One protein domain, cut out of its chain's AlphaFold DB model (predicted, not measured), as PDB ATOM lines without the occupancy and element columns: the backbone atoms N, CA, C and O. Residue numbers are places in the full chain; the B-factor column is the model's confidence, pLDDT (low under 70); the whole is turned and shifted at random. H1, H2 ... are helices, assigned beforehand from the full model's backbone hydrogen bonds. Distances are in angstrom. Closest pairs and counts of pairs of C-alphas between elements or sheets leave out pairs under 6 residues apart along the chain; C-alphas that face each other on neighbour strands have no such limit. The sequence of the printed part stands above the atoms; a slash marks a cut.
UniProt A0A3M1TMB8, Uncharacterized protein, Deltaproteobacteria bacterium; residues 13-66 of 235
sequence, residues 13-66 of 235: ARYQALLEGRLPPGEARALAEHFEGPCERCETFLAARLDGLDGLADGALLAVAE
ATOM      1  N   ALA A  13      10.385   4.415  31.620       95.44
ATOM      2  CA  ALA A  13       9.462   3.291  31.552       95.44
ATOM      3  C   ALA A  13       9.166   2.875  30.104       95.44
ATOM      4  O   ALA A  13       9.127   1.680  29.804       95.44
ATOM      5  N   ARG A  14       8.971   3.843  29.198       94.06
ATOM      6  CA  ARG A  14       8.781   3.561  27.767       94.06
ATOM      7  C   ARG A  14      10.036   3.024  27.113       94.06
ATOM      8  O   ARG A  14       9.922   2.151  26.265       94.06
ATOM      9  N   TYR A  15      11.195   3.547  27.490       93.62
ATOM     10  CA  TYR A  15      12.468   3.113  26.945       93.62
ATOM     11  C   TYR A  15      12.740   1.644  27.278       93.62
ATOM     12  O   TYR A  15      12.933   0.844  26.369       93.62
ATOM     13  N   GLN A  16      12.594   1.252  28.546       94.12
ATOM     14  CA  GLN A  16      12.695  -0.158  28.938       94.12
ATOM     15  C   GLN A  16      11.644  -1.027  28.232       94.12
ATOM     16  O   GLN A  16      11.953  -2.089  27.700       94.12
ATOM     17  N   ALA A  17      10.393  -0.558  28.143       94.50
ATOM     18  CA  ALA A  17       9.351  -1.289  27.424       94.50
ATOM     19  C   ALA A  17       9.651  -1.445  25.920       94.50
ATOM     20  O   ALA A  17       9.268  -2.459  25.340       94.50
ATOM     21  N   LEU A  18      10.305  -0.465  25.293       92.75
ATOM     22  CA  LEU A  18      10.741  -0.525  23.900       92.75
ATOM     23  C   LEU A  18      11.841  -1.579  23.722       92.75
ATOM     24  O   LEU A  18      11.680  -2.463  22.886       92.75
ATOM     25  N   LEU A  19      12.895  -1.530  24.544       91.69
ATOM     26  CA  LEU A  19      14.013  -2.480  24.493       91.69
ATOM     27  C   LEU A  19      13.566  -3.929  24.734       91.69
ATOM     28  O   LEU A  19      14.045  -4.854  24.087       91.69
ATOM     29  N   GLU A  20      12.605  -4.134  25.634       93.50
ATOM     30  CA  GLU A  20      12.060  -5.459  25.941       93.50
ATOM     31  C   GLU A  20      10.972  -5.926  24.950       93.50
ATOM     32  O   GLU A  20      10.386  -6.994  25.137       93.50
ATOM     33  N   GLY A  21      10.628  -5.124  23.933       91.75
ATOM     34  CA  GLY A  21       9.549  -5.439  22.988       91.75
ATOM     35  C   GLY A  21       8.150  -5.492  23.623       91.75
ATOM     36  O   GLY A  21       7.238  -6.118  23.085       91.75
ATOM     37  N   ARG A  22       7.962  -4.854  24.786       95.94
ATOM     38  CA  ARG A  22       6.688  -4.780  25.529       95.94
ATOM     39  C   ARG A  22       5.876  -3.523  25.231       95.94
ATOM     40  O   ARG A  22       4.745  -3.404  25.711       95.94
ATOM     41  N   LEU A  23       6.434  -2.567  24.492       92.81
ATOM     42  CA  LEU A  23       5.738  -1.336  24.141       92.81
ATOM     43  C   LEU A  23       4.567  -1.651  23.186       92.81
ATOM     44  O   LEU A  23       4.776  -2.319  22.173       92.81
ATOM     45  N   PRO A  24       3.330  -1.188  23.463       91.94
ATOM     46  CA  PRO A  24       2.200  -1.445  22.577       91.94
ATOM     47  C   PRO A  24       2.485  -0.955  21.146       91.94
ATOM     48  O   PRO A  24       2.966   0.172  20.996       91.94
ATOM     49  N   PRO A  25       2.125  -1.704  20.083       86.56
ATOM     50  CA  PRO A  25       2.499  -1.361  18.705       86.56
ATOM     51  C   PRO A  25       2.077   0.048  18.266       86.56
ATOM     52  O   PRO A  25       2.801   0.730  17.548       86.56
ATOM     53  N   GLY A  26       0.913   0.516  18.731       88.00
ATOM     54  CA  GLY A  26       0.443   1.874  18.451       88.00
ATOM     55  C   GLY A  26       1.276   2.964  19.134       88.00
ATOM     56  O   GLY A  26       1.495   4.016  18.539       88.00
ATOM     57  N   GLU A  27       1.762   2.718  20.356       91.44
ATOM     58  CA  GLU A  27       2.664   3.645  21.054       91.44
ATOM     59  C   GLU A  27       4.052   3.633  20.421       91.44
ATOM     60  O   GLU A  27       4.635   4.691  20.206       91.44
ATOM     61  N   ALA A  28       4.545   2.452  20.067       89.56
ATOM     62  CA  ALA A  28       5.846   2.283  19.451       89.56
ATOM     63  C   ALA A  28       5.903   2.931  18.051       89.56
ATOM     64  O   ALA A  28       6.852   3.648  17.743       89.56
ATOM     65  N   ARG A  29       4.836   2.809  17.244       88.25
ATOM     66  CA  ARG A  29       4.706   3.531  15.968       88.25
ATOM     67  C   ARG A  29       4.637   5.046  16.149       88.25
ATOM     68  O   ARG A  29       5.298   5.773  15.419       88.25
ATOM     69  N   ALA A  30       3.851   5.531  17.112       90.19
ATOM     70  CA  ALA A  30       3.773   6.964  17.393       90.19
ATOM     71  C   ALA A  30       5.124   7.534  17.860       90.19
ATOM     72  O   ALA A  30       5.437   8.686  17.575       90.19
ATOM     73  N   LEU A  31       5.914   6.724  18.568       91.06
ATOM     74  CA  LEU A  31       7.266   7.071  18.983       91.06
ATOM     75  C   LEU A  31       8.236   7.088  17.789       91.06
ATOM     76  O   LEU A  31       8.994   8.043  17.663       91.06
ATOM     77  N   ALA A  32       8.169   6.109  16.882       90.12
ATOM     78  CA  ALA A  32       8.954   6.110  15.644       90.12
ATOM     79  C   ALA A  32       8.640   7.335  14.764       90.12
ATOM     80  O   ALA A  32       9.550   8.060  14.378       90.12
ATOM     81  N   GLU A  33       7.354   7.641  14.545       89.94
ATOM     82  CA  GLU A  33       6.911   8.854  13.833       89.94
ATOM     83  C   GLU A  33       7.397  10.139  14.534       89.94
ATOM     84  O   GLU A  33       7.690  11.139  13.883       89.94
ATOM     85  N   HIS A  34       7.502  10.136  15.869       92.50
ATOM     86  CA  HIS A  34       8.044  11.269  16.620       92.50
ATOM     87  C   HIS A  34       9.550  11.467  16.383       92.50
ATOM     88  O   HIS A  34       9.979  12.617  16.300       92.50
ATOM     89  N   PHE A  35      10.317  10.380  16.243       89.50
ATOM     90  CA  PHE A  35      11.759  10.400  15.959       89.50
ATOM     91  C   PHE A  35      12.110  10.766  14.510       89.50
ATOM     92  O   PHE A  35      13.248  11.135  14.242       89.50
ATOM     93  N   GLU A  36      11.151  10.741  13.578       89.25
ATOM     94  CA  GLU A  36      11.356  11.303  12.232       89.25
ATOM     95  C   GLU A  36      11.563  12.832  12.261       89.25
ATOM     96  O   GLU A  36      12.061  13.414  11.295       89.25
ATOM     97  N   GLY A  37      11.180  13.499  13.359       89.00
ATOM     98  CA  GLY A  37      11.425  14.920  13.596       89.00
ATOM     99  C   GLY A  37      12.469  15.170  14.692       89.00
ATOM    100  O   GLY A  37      12.616  14.350  15.598       89.00
ATOM    101  N   PRO A  38      13.157  16.329  14.671       88.88
ATOM    102  CA  PRO A  38      14.093  16.691  15.729       88.88
ATOM    103  C   PRO A  38      13.347  16.883  17.054       88.88
ATOM    104  O   PRO A  38      12.369  17.640  17.130       88.88
ATOM    105  N   CYS A  39      13.805  16.214  18.112       94.12
ATOM    106  CA  CYS A  39      13.228  16.346  19.445       94.12
ATOM    107  C   CYS A  39      14.315  16.352  20.516       94.12
ATOM    108  O   CYS A  39      14.669  15.315  21.078       94.12
ATOM    109  N   GLU A  40      14.740  17.559  20.887       91.19
ATOM    110  CA  GLU A  40      15.817  17.806  21.852       91.19
ATOM    111  C   GLU A  40      15.637  17.045  23.176       91.19
ATOM    112  O   GLU A  40      16.601  16.553  23.758       91.19
ATOM    113  N   ARG A  41      14.398  16.885  23.659       94.06
ATOM    114  CA  ARG A  41      14.129  16.164  24.910       94.06
ATOM    115  C   ARG A  41      14.397  14.662  24.796       94.06
ATOM    116  O   ARG A  41      14.937  14.080  25.732       94.06
ATOM    117  N   CYS A  42      13.997  14.047  23.687       93.44
ATOM    118  CA  CYS A  42      14.243  12.629  23.434       93.44
ATOM    119  C   CYS A  42      15.724  12.393  23.111       93.44
ATOM    120  O   CYS A  42      16.310  11.455  23.638       93.44
ATOM    121  N   GLU A  43      16.340  13.286  22.336       91.00
ATOM    122  CA  GLU A  43      17.774  13.257  22.025       91.00
ATOM    123  C   GLU A  43      18.627  13.382  23.291       91.00
ATOM    124  O   GLU A  43      19.488  12.544  23.531       91.00
ATOM    125  N   THR A  44      18.332  14.346  24.167       92.44
ATOM    126  CA  THR A  44      19.023  14.498  25.462       92.44
ATOM    127  C   THR A  44      18.854  13.256  26.337       92.44
ATOM    128  O   THR A  44      19.785  12.831  27.016       92.44
ATOM    129  N   PHE A  45      17.660  12.659  26.331       92.62
ATOM    130  CA  PHE A  45      17.372  11.449  27.096       92.62
ATOM    131  C   PHE A  45      18.151  10.227  26.581       92.62
ATOM    132  O   PHE A  45      18.594   9.418  27.396       92.62
ATOM    133  N   LEU A  46      18.329  10.092  25.264       90.12
ATOM    134  CA  LEU A  46      19.137   9.028  24.658       90.12
ATOM    135  C   LEU A  46      20.639   9.288  24.826       90.12
ATOM    136  O   LEU A  46      21.366   8.386  25.215       90.12
ATOM    137  N   ALA A  47      21.101  10.524  24.630       86.12
ATOM    138  CA  ALA A  47      22.508  10.902  24.780       86.12
ATOM    139  C   ALA A  47      23.035  10.730  26.216       86.12
ATOM    140  O   ALA A  47      24.225  10.518  26.427       86.12
ATOM    141  N   ALA A  48      22.154  10.805  27.217       87.25
ATOM    142  CA  ALA A  48      22.500  10.532  28.610       87.25
ATOM    143  C   ALA A  48      22.713   9.032  28.914       87.25
ATOM    144  O   ALA A  48      23.062   8.692  30.047       87.25
ATOM    145  N   ARG A  49      22.479   8.138  27.945       84.81
ATOM    146  CA  ARG A  49      22.567   6.686  28.104       84.81
ATOM    147  C   ARG A  49      23.705   6.081  27.297       84.81
ATOM    148  O   ARG A  49      23.891   6.398  26.128       84.81
ATOM    149  N   LEU A  50      24.428   5.159  27.932       63.78
ATOM    150  CA  LEU A  50      25.524   4.412  27.309       63.78
ATOM    151  C   LEU A  50      25.005   3.454  26.221       63.78
ATOM    152  O   LEU A  50      25.632   3.314  25.180       63.78
ATOM    153  N   ASP A  51      23.817   2.887  26.424       65.12
ATOM    154  CA  ASP A  51      23.073   2.042  25.479       65.12
ATOM    155  C   ASP A  51      22.298   2.843  24.413       65.12
ATOM    156  O   ASP A  51      21.610   2.288  23.568       65.12
ATOM    157  N   GLY A  52      22.403   4.176  24.408       56.78
ATOM    158  CA  GLY A  52      21.934   4.980  23.275       56.78
ATOM    159  C   GLY A  52      22.846   4.856  22.046       56.78
ATOM    160  O   GLY A  52      22.416   5.163  20.938       56.78
ATOM    161  N   LEU A  53      24.098   4.419  22.238       53.03
ATOM    162  CA  LEU A  53      25.145   4.376  21.207       53.03
ATOM    163  C   LEU A  53      25.410   2.973  20.641       53.03
ATOM    164  O   LEU A  53      26.136   2.848  19.659       53.03
ATOM    165  N   ASP A  54      24.835   1.929  21.235       64.81
ATOM    166  CA  ASP A  54      25.014   0.537  20.799       64.81
ATOM    167  C   ASP A  54      24.002   0.105  19.716       64.81
ATOM    168  O   ASP A  54      23.993  -1.048  19.283       64.81
ATOM    169  N   GLY A  55      23.141   1.027  19.271       76.94
ATOM    170  CA  GLY A  55      22.119   0.772  18.260       76.94
ATOM    171  C   GLY A  55      20.945  -0.089  18.743       76.94
ATOM    172  O   GLY A  55      20.088  -0.430  17.926       76.94
ATOM    173  N   LEU A  56      20.843  -0.432  20.036       80.81
ATOM    174  CA  LEU A  56      19.721  -1.223  20.564       80.81
ATOM    175  C   LEU A  56      18.390  -0.480  20.440       80.81
ATOM    176  O   LEU A  56      17.386  -1.071  20.035       80.81
ATOM    177  N   ALA A  57      18.379   0.818  20.747       82.81
ATOM    178  CA  ALA A  57      17.194   1.657  20.596       82.81
ATOM    179  C   ALA A  57      16.737   1.729  19.128       82.81
ATOM    180  O   ALA A  57      15.549   1.561  18.843       82.81
ATOM    181  N   ASP A  58      17.681   1.898  18.198       82.62
ATOM    182  CA  ASP A  58      17.412   1.940  16.757       82.62
ATOM    183  C   ASP A  58      16.905   0.589  16.242       82.62
ATOM    184  O   ASP A  58      15.921   0.531  15.503       82.62
ATOM    185  N   GLY A  59      17.519  -0.513  16.681       84.75
ATOM    186  CA  GLY A  59      17.077  -1.869  16.364       84.75
ATOM    187  C   GLY A  59      15.659  -2.152  16.863       84.75
ATOM    188  O   GLY A  59      14.840  -2.699  16.122       84.75
ATOM    189  N   ALA A  60      15.331  -1.723  18.084       86.38
ATOM    190  CA  ALA A  60      13.991  -1.864  18.644       86.38
ATOM    191  C   ALA A  60      12.952  -1.011  17.891       86.38
ATOM    192  O   ALA A  60      11.839  -1.478  17.641       86.38
ATOM    193  N   LEU A  61      13.305   0.211  17.474       83.69
ATOM    194  CA  LEU A  61      12.437   1.063  16.651       83.69
ATOM    195  C   LEU A  61      12.218   0.477  15.247       83.69
ATOM    196  O   LEU A  61      11.086   0.469  14.757       83.69
ATOM    197  N   LEU A  62      13.266  -0.064  14.619       84.81
ATOM    198  CA  LEU A  62      13.180  -0.734  13.318       84.81
ATOM    199  C   LEU A  62      12.301  -1.989  13.379       84.81
ATOM    200  O   LEU A  62      11.447  -2.174  12.513       84.81
ATOM    201  N   ALA A  63      12.438  -2.806  14.428       83.69
ATOM    202  CA  ALA A  63      11.629  -4.010  14.629       83.69
ATOM    203  C   ALA A  63      10.124  -3.709  14.767       83.69
ATOM    204  O   ALA A  63       9.283  -4.538  14.427       83.69
ATOM    205  N   VAL A  64       9.773  -2.514  15.250       79.06
ATOM    206  CA  VAL A  64       8.385  -2.041  15.350       79.06
ATOM    207  C   VAL A  64       7.870  -1.495  14.015       79.06
ATOM    208  O   VAL A  64       6.671  -1.583  13.735       79.06
ATOM    209  N   ALA A  65       8.747  -0.889  13.210       69.31
ATOM    210  CA  ALA A  65       8.383  -0.293  11.928       69.31
ATOM    211  C   ALA A  65       8.029  -1.349  10.872       69.31
ATOM    212  O   ALA A  65       7.219  -1.073   9.981       69.31
ATOM    213  N   GLU A  66       8.588  -2.558  10.976       71.81
ATOM    214  CA  GLU A  66       8.195  -3.658  10.108       71.81
ATOM    215  C   GLU A  66       6.743  -4.066  10.404       71.81
ATOM    216  O   GLU A  66       6.419  -4.489  11.520       71.81
TER     217      GLU A  66
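This is residues 13 to 66 of the 235 residues of an uncharacterized protein of Deltaproteobacteria bacterium (UniProt A0A3M1TMB8). Three short helices cluster together, with H4 packing crosswise on both H1 and H2, while H3 is set off to one side and touches no helix. Residues 36 to 41 stick out. The printed part has 54 residues, with H1, H2, H3, H4 in that order and no named strand: all helix, compact, radius of gyration of the C-alphas 10.4 A, spans 25 by 22 by 19 A.

Find C-alpha 13 at (9.462, 3.291, 31.552); H1 runs from there to residue 19, 10.2 A. Next come H2, residues 25 to 35, 15.2 A, and H3, residues 40 to 47, 10.1 A. H4, residues 56 to 65, 14.3 A, ends at C-alpha 65, (8.383, -0.293, 11.928).

H1 touches H4, about perpendicular at 82 degrees; their closest C-alphas, Leu 19 and Ala 60, are 5.9 A apart. H2 touches H4 at a steep tilt of 63 degrees, opposite ways; their closest C-alphas, Ala 32 and Leu 61, are 6.2 A apart. H1 and H2 are close but not clearly touching, C-alphas 18 and 28 being closest at 7.2 A. H2 and H3 are only just apart, 8.2 A. In H1, H2, H3 and H4 every O i to N i+4 pair is within hydrogen-bond range.

The farthest C-alphas, Ala 48 and Glu 66, are 27.4 A apart. The printed part has no cut and no long link. Residues 50 to 54 and 65 have pLDDT under 70.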